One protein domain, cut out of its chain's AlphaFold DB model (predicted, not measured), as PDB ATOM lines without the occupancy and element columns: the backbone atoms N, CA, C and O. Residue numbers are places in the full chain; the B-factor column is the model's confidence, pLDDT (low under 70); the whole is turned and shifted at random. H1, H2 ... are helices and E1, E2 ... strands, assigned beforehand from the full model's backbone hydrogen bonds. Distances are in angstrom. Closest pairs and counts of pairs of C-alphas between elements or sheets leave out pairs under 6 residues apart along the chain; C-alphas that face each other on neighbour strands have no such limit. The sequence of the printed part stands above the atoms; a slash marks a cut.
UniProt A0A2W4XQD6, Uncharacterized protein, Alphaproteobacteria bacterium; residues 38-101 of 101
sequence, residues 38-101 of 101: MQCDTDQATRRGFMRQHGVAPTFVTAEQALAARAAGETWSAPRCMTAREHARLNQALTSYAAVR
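AT A GLANCE: This is residues 38 to 101 of the 101 residues of an uncharacterized protein of Alphaproteobacteria bacterium (UniProt A0A2W4XQD6). Three helices are strung out along an elongated body, with a short strand, E1, between H1 at one end and the pair H2 and H3 towards the other. H1 touches no helix, H2 packs on residues 86 to 90 of the long helix H3, and residues 95 to 101, of which 95 to 100 belong to H3, stick out free. Residues 38 to 39 run side by side with E1 in a short parallel pairing. The printed part has 64 residues, with three named helices and one named strand in the order H1, H2, E1, H3, and its class is mostly helix. It is only just loose, close to compact, with a radius of gyration of the C-alphas of 13.2 A, and its C-alphas span 41 by 23 by 13 A.

HOW THE PARTS SIT: The first printed residues, 38 to 39, pair in parallel with residues 81 to 82 of E1, the strand of residues 80 to 82; E1 pairs with no named strand. H1, residues 44 to 54, is apart from E1. H1 is also apart from H2, residues 63 to 71, and from H3, residues 84 to 100. The closest C-alphas of H2 and E1 are those of Ala 63 and Met 82, 7.6 A apart. E1 and H3 meet only through their link. H2 and H3 touch, and H3 does so with residues 86 to 90 alone; their closest C-alphas, those of Ala 63 and Leu 90, are 4.7 A apart. These two helices run the same way at a steep tilt of 51 degrees. In H1, H2 and H3 every O i to N i+4 pair is within hydrogen-bond range.

IN THESE COORDINATES: H1 begins at C-alpha 44, at (173.987, 88.848, 54.518), and measures 15.2 A from first to last C-alpha over its 11 residues. H2, with 9 residues, measures 12.5 A and begins at C-alpha 63, at (186.582, 71.269, 48.778). E1 has three residues, Arg 80 to Met 82. H3, the longest helix with 17 residues, measures 24.9 A and ends at C-alpha 100, at (200.385, 62.665, 39.437).

THE WHOLE: The two C-alphas farthest apart in the domain are those of Arg 52 and Val 100, 40.9 A. The C-alphas of the first and last printed residues, Met 38 and Arg 101, are 25.8 A apart. The printed part has no cut, and residue 101 is the chain's last. The link from E1 to H3 is tight, with 1 residue, and the links from H1 to H2 and from H2 to E1 are short, with 8 residues each. The mean pLDDT of the printed part is 94.0, and residue 101 is the one printed residue under 70.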
ATOM      1  N   MET A  38     180.802  78.204  43.336       95.56
ATOM      2  CA  MET A  38     181.211  79.602  43.410       95.56
ATOM      3  C   MET A  38     181.998  79.854  44.698       95.56
ATOM      4  O   MET A  38     181.678  79.282  45.742       95.56
ATOM      5  N   GLN A  39     182.979  80.756  44.666       97.00
ATOM      6  CA  GLN A  39     183.537  81.318  45.897       97.00
ATOM      7  C   GLN A  39     182.584  82.399  46.424       97.00
ATOM      8  O   GLN A  39     182.297  83.359  45.714       97.00
ATOM      9  N   CYS A  40     182.099  82.249  47.655       97.56
ATOM     10  CA  CYS A  40     181.137  83.158  48.276       97.56
ATOM     11  C   CYS A  40     181.587  83.543  49.692       97.56
ATOM     12  O   CYS A  40     182.101  82.696  50.430       97.56
ATOM     13  N   ASP A  41     181.306  84.782  50.095       97.00
ATOM     14  CA  ASP A  41     181.357  85.195  51.499       97.00
ATOM     15  C   ASP A  41     180.106  84.718  52.261       97.00
ATOM     16  O   ASP A  41     179.068  84.394  51.676       97.00
ATOM     17  N   THR A  42     180.188  84.638  53.592       95.38
ATOM     18  CA  THR A  42     179.102  84.117  54.450       95.38
ATOM     19  C   THR A  42     178.176  85.206  54.997       95.38
ATOM     20  O   THR A  42     177.325  84.941  55.853       95.38
ATOM     21  N   ASP A  43     178.314  86.432  54.495       97.19
ATOM     22  CA  ASP A  43     177.564  87.589  54.958       97.19
ATOM     23  C   ASP A  43     176.142  87.686  54.365       97.19
ATOM     24  O   ASP A  43     175.706  86.948  53.470       97.19
ATOM     25  N   GLN A  44     175.374  88.632  54.906       97.69
ATOM     26  CA  GLN A  44     173.987  88.848  54.518       97.69
ATOM     27  C   GLN A  44     173.844  89.480  53.124       97.69
ATOM     28  O   GLN A  44     172.825  89.257  52.468       97.69
ATOM     29  N   ALA A  45     174.811  90.276  52.667       97.69
ATOM     30  CA  ALA A  45     174.776  90.888  51.343       97.69
ATOM     31  C   ALA A  45     174.931  89.811  50.260       97.69
ATOM     32  O   ALA A  45     174.111  89.752  49.340       97.69
ATOM     33  N   THR A  46     175.880  88.894  50.446       96.62
ATOM     34  CA  THR A  46     176.103  87.728  49.590       96.62
ATOM     35  C   THR A  46     174.872  86.834  49.549       96.62
ATOM     36  O   THR A  46     174.392  86.490  48.470       96.62
ATOM     37  N   ARG A  47     174.261  86.538  50.706       97.00
ATOM     38  CA  ARG A  47     173.014  85.755  50.761       97.00
ATOM     39  C   ARG A  47     171.890  86.394  49.948       97.00
ATOM     40  O   ARG A  47     171.221  85.705  49.181       97.00
ATOM     41  N   ARG A  48     171.681  87.704  50.102       98.06
ATOM     42  CA  ARG A  48     170.644  88.434  49.360       98.06
ATOM     43  C   ARG A  48     170.937  88.455  47.863       98.06
ATOM     44  O   ARG A  48     170.018  88.255  47.077       98.06
ATOM     45  N   GLY A  49     172.190  88.689  47.471       97.19
ATOM     46  CA  GLY A  49     172.613  88.644  46.070       97.19
ATOM     47  C   GLY A  49     172.347  87.280  45.441       97.19
ATOM     48  O   GLY A  49     171.686  87.200  44.408       97.19
ATOM     49  N   PHE A  50     172.756  86.217  46.131       96.94
ATOM     50  CA  PHE A  50     172.557  84.843  45.686       96.94
ATOM     51  C   PHE A  50     171.068  84.500  45.534       96.94
ATOM     52  O   PHE A  50     170.666  83.979  44.498       96.94
ATOM     53  N   MET A  51     170.222  84.859  46.510       96.81
ATOM     54  CA  MET A  51     168.772  84.629  46.412       96.81
ATOM     55  C   MET A  51     168.134  85.391  45.247       96.81
ATOM     56  O   MET A  51     167.272  84.838  44.572       96.81
ATOM     57  N   ARG A  52     168.563  86.631  44.967       97.75
ATOM     58  CA  ARG A  52     168.071  87.384  43.800       97.75
ATOM     59  C   ARG A  52     168.457  86.722  42.477       97.75
ATOM     60  O   ARG A  52     167.672  86.773  41.540       97.75
ATOM     61  N   GLN A  53     169.651  86.136  42.397       94.69
ATOM     62  CA  GLN A  53     170.174  85.556  41.159       94.69
ATOM     63  C   GLN A  53     169.698  84.118  40.913       94.69
ATOM     64  O   GLN A  53     169.475  83.736  39.767       94.69
ATOM     65  N   HIS A  54     169.555  83.318  41.970       94.38
ATOM     66  CA  HIS A  54     169.314  81.874  41.872       94.38
ATOM     67  C   HIS A  54     167.992  81.417  42.501       94.38
ATOM     68  O   HIS A  54     167.672  80.233  42.444       94.38
ATOM     69  N   GLY A  55     167.228  82.315  43.130       95.56
ATOM     70  CA  GLY A  55     165.912  82.012  43.711       95.56
ATOM     71  C   GLY A  55     165.935  81.174  44.995       95.56
ATOM     72  O   GLY A  55     164.889  80.958  45.600       95.56
ATOM     73  N   VAL A  56     167.108  80.725  45.446       95.19
ATOM     74  CA  VAL A  56     167.294  79.902  46.651       95.19
ATOM     75  C   VAL A  56     168.411  80.464  47.520       95.19
ATOM     76  O   VAL A  56     169.241  81.237  47.051       95.19
ATOM     77  N   ALA A  57     168.448  80.100  48.803       95.94
ATOM     78  CA  ALA A  57     169.579  80.442  49.662       95.94
ATOM     79  C   ALA A  57     170.847  79.669  49.233       95.94
ATOM     80  O   ALA A  57     170.739  78.516  48.801       95.94
ATOM     81  N   PRO A  58     172.049  80.259  49.372       96.38
ATOM     82  CA  PRO A  58     173.290  79.575  49.039       96.38
ATOM     83  C   PRO A  58     173.480  78.359  49.944       96.38
ATOM     84  O   PRO A  58     173.359  78.450  51.166       96.38
ATOM     85  N   THR A  59     173.821  77.222  49.345       96.94
ATOM     86  CA  THR A  59     174.314  76.065  50.098       96.94
ATOM     87  C   THR A  59     175.827  76.022  50.013       96.94
ATOM     88  O   THR A  59     176.372  76.047  48.910       96.94
ATOM     89  N   PHE A  60     176.485  75.932  51.164       97.50
ATOM     90  CA  PHE A  60     177.936  75.856  51.241       97.50
ATOM     91  C   PHE A  60     178.415  74.406  51.239       97.50
ATOM     92  O   PHE A  60     177.845  73.567  51.933       97.50
ATOM     93  N   VAL A  61     179.468  74.139  50.471       97.69
ATOM     94  CA  VAL A  61     180.172  72.856  50.418       97.69
ATOM     95  C   VAL A  61     181.663  73.058  50.685       97.69
ATOM     96  O   VAL A  61     182.209  74.141  50.452       97.69
ATOM     97  N   THR A  62     182.330  72.017  51.177       98.06
ATOM     98  CA  THR A  62     183.795  71.980  51.305       98.06
ATOM     99  C   THR A  62     184.465  71.601  49.982       98.06
ATOM    100  O   THR A  62     183.811  71.129  49.047       98.06
ATOM    101  N   ALA A  63     185.788  71.768  49.902       97.25
ATOM    102  CA  ALA A  63     186.582  71.269  48.778       97.25
ATOM    103  C   ALA A  63     186.395  69.756  48.569       97.25
ATOM    104  O   ALA A  63     186.200  69.295  47.445       97.25
ATOM    105  N   GLU A  64     186.399  68.992  49.663       96.81
ATOM    106  CA  GLU A  64     186.214  67.538  49.653       96.81
ATOM    107  C   GLU A  64     184.826  67.152  49.141       96.81
ATOM    108  O   GLU A  64     184.710  66.301  48.262       96.81
ATOM    109  N   GLN A  65     183.774  67.822  49.618       97.31
ATOM    110  CA  GLN A  65     182.408  67.592  49.145       97.31
ATOM    111  C   GLN A  65     182.257  67.936  47.660       97.31
ATOM    112  O   GLN A  65     181.597  67.202  46.928       97.31
ATOM    113  N   ALA A  66     182.894  69.011  47.186       95.25
ATOM    114  CA  ALA A  66     182.883  69.367  45.770       95.25
ATOM    115  C   ALA A  66     183.572  68.299  44.898       95.25
ATOM    116  O   ALA A  66     183.061  67.946  43.833       95.25
ATOM    117  N   LEU A  67     184.704  67.747  45.350       94.50
ATOM    118  CA  LEU A  67     185.401  66.655  44.664       94.50
ATOM    119  C   LEU A  67     184.598  65.348  44.695       94.50
ATOM    120  O   LEU A  67     184.495  64.678  43.666       94.50
ATOM    121  N   ALA A  68     183.989  65.014  45.832       94.62
ATOM    122  CA  ALA A  68     183.126  63.845  45.970       94.62
ATOM    123  C   ALA A  68     181.913  63.940  45.034       94.62
ATOM    124  O   ALA A  68     181.676  63.032  44.240       94.62
ATOM    125  N   ALA A  69     181.224  65.083  45.023       93.62
ATOM    126  CA  ALA A  69     180.109  65.340  44.116       93.62
ATOM    127  C   ALA A  69     180.543  65.299  42.642       93.62
ATOM    128  O   ALA A  69     179.799  64.834  41.773       93.62
ATOM    129  N   ARG A  70     181.767  65.755  42.323       90.69
ATOM    130  CA  ARG A  70     182.361  65.601  40.985       90.69
ATOM    131  C   ARG A  70     182.492  64.123  40.608       90.69
ATOM    132  O   ARG A  70     182.000  63.736  39.550       90.69
ATOM    133  N   ALA A  71     183.120  63.320  41.462       91.06
ATOM    134  CA  ALA A  71     183.333  61.892  41.229       91.06
ATOM    135  C   ALA A  71     182.012  61.108  41.124       91.06
ATOM    136  O   ALA A  71     181.888  60.233  40.275       91.06
ATOM    137  N   ALA A  72     181.012  61.476  41.928       92.38
ATOM    138  CA  ALA A  72     179.700  60.832  41.970       92.38
ATOM    139  C   ALA A  72     178.749  61.242  40.831       92.38
ATOM    140  O   ALA A  72     177.643  60.717  40.732       92.38
ATOM    141  N   GLY A  73     179.130  62.187  39.965       91.56
ATOM    142  CA  GLY A  73     178.249  62.596  38.871       91.56
ATOM    143  C   GLY A  73     177.045  63.453  39.299       91.56
ATOM    144  O   GLY A  73     176.174  63.685  38.468       91.56
ATOM    145  N   GLU A  74     177.021  64.011  40.513       91.81
ATOM    146  CA  GLU A  74     175.878  64.770  41.053       91.81
ATOM    147  C   GLU A  74     175.503  66.038  40.270       91.81
ATOM    148  O   GLU A  74     176.335  66.885  39.990       91.81
ATOM    149  N   THR A  75     174.235  66.298  39.988       90.56
ATOM    150  CA  THR A  75     173.817  67.583  39.392       90.56
ATOM    151  C   THR A  75     173.022  68.415  40.386       90.56
ATOM    152  O   THR A  75     172.258  67.871  41.179       90.56
ATOM    153  N   TRP A  76     173.168  69.740  40.328       89.12
ATOM    154  CA  TRP A  76     172.428  70.657  41.194       89.12
ATOM    155  C   TRP A  76     171.593  71.630  40.365       89.12
ATOM    156  O   TRP A  76     172.025  72.094  39.312       89.12
ATOM    157  N   SER A  77     170.408  71.958  40.875       89.31
ATOM    158  CA  SER A  77     169.496  72.938  40.278       89.31
ATOM    159  C   SER A  77     169.962  74.389  40.451       89.31
ATOM    160  O   SER A  77     169.502  75.265  39.728       89.31
ATOM    161  N   ALA A  78     170.885  74.643  41.381       92.62
ATOM    162  CA  ALA A  78     171.539  75.929  41.596       92.62
ATOM    163  C   ALA A  78     173.034  75.719  41.901       92.62
ATOM    164  O   ALA A  78     173.411  74.638  42.374       92.62
ATOM    165  N   PRO A  79     173.892  76.731  41.673       95.00
ATOM    166  CA  PRO A  79     175.288  76.666  42.083       95.00
ATOM    167  C   PRO A  79     175.428  76.416  43.586       95.00
ATOM    168  O   PRO A  79     174.582  76.821  44.387       95.00
ATOM    169  N   ARG A  80     176.518  75.771  43.993       96.81
ATOM    170  CA  ARG A  80     176.907  75.719  45.410       96.81
ATOM    171  C   ARG A  80     177.926  76.811  45.688       96.81
ATOM    172  O   ARG A  80     178.611  77.270  44.782       96.81
ATOM    173  N   CYS A  81     178.026  77.223  46.938       97.44
ATOM    174  CA  CYS A  81     179.052  78.140  47.402       97.44
ATOM    175  C   CYS A  81     180.153  77.375  48.133       97.44
ATOM    176  O   CYS A  81     179.917  76.324  48.722       97.44
ATOM    177  N   MET A  82     181.345  77.942  48.172       97.75
ATOM    178  CA  MET A  82     182.398  77.569  49.105       97.75
ATOM    179  C   MET A  82     183.115  78.829  49.583       97.75
ATOM    180  O   MET A  82     183.085  79.861  48.913       97.75
ATOM    181  N   THR A  83     183.751  78.768  50.749       98.31
ATOM    182  CA  THR A  83     184.528  79.911  51.256       98.31
ATOM    183  C   THR A  83     185.846  80.055  50.492       98.31
ATOM    184  O   THR A  83     186.317  79.098  49.878       98.31
ATOM    185  N   ALA A  84     186.504  81.213  50.595       97.94
ATOM    186  CA  ALA A  84     187.840  81.409  50.022       97.94
ATOM    187  C   ALA A  84     188.865  80.367  50.514       97.94
ATOM    188  O   ALA A  84     189.705  79.896  49.748       97.94
ATOM    189  N   ARG A  85     188.760  79.945  51.783       98.25
ATOM    190  CA  ARG A  85     189.613  78.893  52.357       98.25
ATOM    191  C   ARG A  85     189.393  77.551  51.664       98.25
ATOM    192  O   ARG A  85     190.360  76.882  51.314       98.25
ATOM    193  N   GLU A  86     188.137  77.156  51.484       98.38
ATOM    194  CA  GLU A  86     187.793  75.912  50.786       98.38
ATOM    195  C   GLU A  86     188.185  75.973  49.311       98.38
ATOM    196  O   GLU A  86     188.723  75.011  48.777       98.38
ATOM    197  N   HIS A  87     188.015  77.124  48.668       97.81
ATOM    198  CA  HIS A  87     188.431  77.316  47.285       97.81
ATOM    199  C   HIS A  87     189.945  77.154  47.102       97.81
ATOM    200  O   HIS A  87     190.386  76.456  46.189       97.81
ATOM    201  N   ALA A  88     190.755  77.697  48.017       97.69
ATOM    202  CA  ALA A  88     192.199  77.469  48.015       97.69
ATOM    203  C   ALA A  88     192.556  75.978  48.169       97.69
ATOM    204  O   ALA A  88     193.390  75.467  47.420       97.69
ATOM    205  N   ARG A  89     191.885  75.259  49.085       97.69
ATOM    206  CA  ARG A  89     192.068  73.805  49.261       97.69
ATOM    207  C   ARG A  89     191.687  73.021  48.008       97.69
ATOM    208  O   ARG A  89     192.421  72.117  47.617       97.69
ATOM    209  N   LEU A  90     190.577  73.381  47.359       95.88
ATOM    210  CA  LEU A  90     190.142  72.746  46.117       95.88
ATOM    211  C   LEU A  90     191.198  72.915  45.020       95.88
ATOM    212  O   LEU A  90     191.573  71.936  44.378       95.88
ATOM    213  N   ASN A  91     191.720  74.128  44.837       95.75
ATOM    214  CA  ASN A  91     192.744  74.400  43.827       95.75
ATOM    215  C   ASN A  91     194.043  73.634  44.100       95.75
ATOM    216  O   ASN A  91     194.630  73.065  43.177       95.75
ATOM    217  N   GLN A  92     194.463  73.553  45.364       96.31
ATOM    218  CA  GLN A  92     195.618  72.750  45.757       96.31
ATOM    219  C   GLN A  92     195.410  71.261  45.446       96.31
ATOM    220  O   GLN A  92     196.281  70.638  44.836       96.31
ATOM    221  N   ALA A  93     194.244  70.704  45.789       93.12
ATOM    222  CA  ALA A  93     193.912  69.314  45.490       93.12
ATOM    223  C   ALA A  93     193.934  69.048  43.976       93.12
ATOM    224  O   ALA A  93     194.617  68.132  43.520       93.12
ATOM    225  N   LEU A  94     193.266  69.885  43.177       91.88
ATOM    226  CA  LEU A  94     193.229  69.755  41.715       91.88
ATOM    227  C   LEU A  94     194.621  69.834  41.077       91.88
ATOM    228  O   LEU A  94     194.910  69.081  40.149       91.88
ATOM    229  N   THR A  95     195.488  70.701  41.602       93.06
ATOM    230  CA  THR A  95     196.875  70.830  41.141       93.06
ATOM    231  C   THR A  95     197.677  69.572  41.474       93.06
ATOM    232  O   THR A  95     198.384  69.049  40.616       93.06
ATOM    233  N   SER A  96     197.523  69.031  42.689       90.44
ATOM    234  CA  SER A  96     198.197  67.790  43.091       90.44
ATOM    235  C   SER A  96     197.763  66.585  42.248       90.44
ATOM    236  O   SER A  96     198.610  65.812  41.814       90.44
ATOM    237  N   TYR A  97     196.470  66.474  41.917       81.25
ATOM    238  CA  TYR A  97     195.972  65.443  41.002       81.25
ATOM    239  C   TYR A  97     196.558  65.572  39.593       81.25
ATOM    240  O   TYR A  97     196.851  64.556  38.967       81.25
ATOM    241  N   ALA A  98     196.726  66.796  39.084       82.31
ATOM    242  CA  ALA A  98     197.308  67.023  37.764       82.31
ATOM    243  C   ALA A  98     198.799  66.658  37.703       82.31
ATOM    244  O   ALA A  98     199.260  66.229  36.658       82.31
ATOM    245  N   ALA A  99     199.533  66.799  38.809       80.81
ATOM    246  CA  ALA A  99     200.954  66.459  38.876       80.81
ATOM    247  C   ALA A  99     201.237  64.944  38.924       80.81
ATOM    248  O   ALA A  99     202.361  64.527  38.661       80.81
ATOM    249  N   VAL A 100     200.248  64.130  39.302       78.00
ATOM    250  CA  VAL A 100     200.385  62.665  39.437       78.00
ATOM    251  C   VAL A 100     199.927  61.916  38.177       78.00
ATOM    252  O   VAL A 100     200.283  60.753  37.991       78.00
ATOM    253  N   ARG A 101     199.131  62.565  37.325       58.75
ATOM    254  CA  ARG A 101     198.663  62.030  36.039       58.75
ATOM    255  C   ARG A 101     199.691  62.282  34.943       58.75
ATOM    256  O   ARG A 101     199.807  61.387  34.078       58.75
TER     257      ARG A 101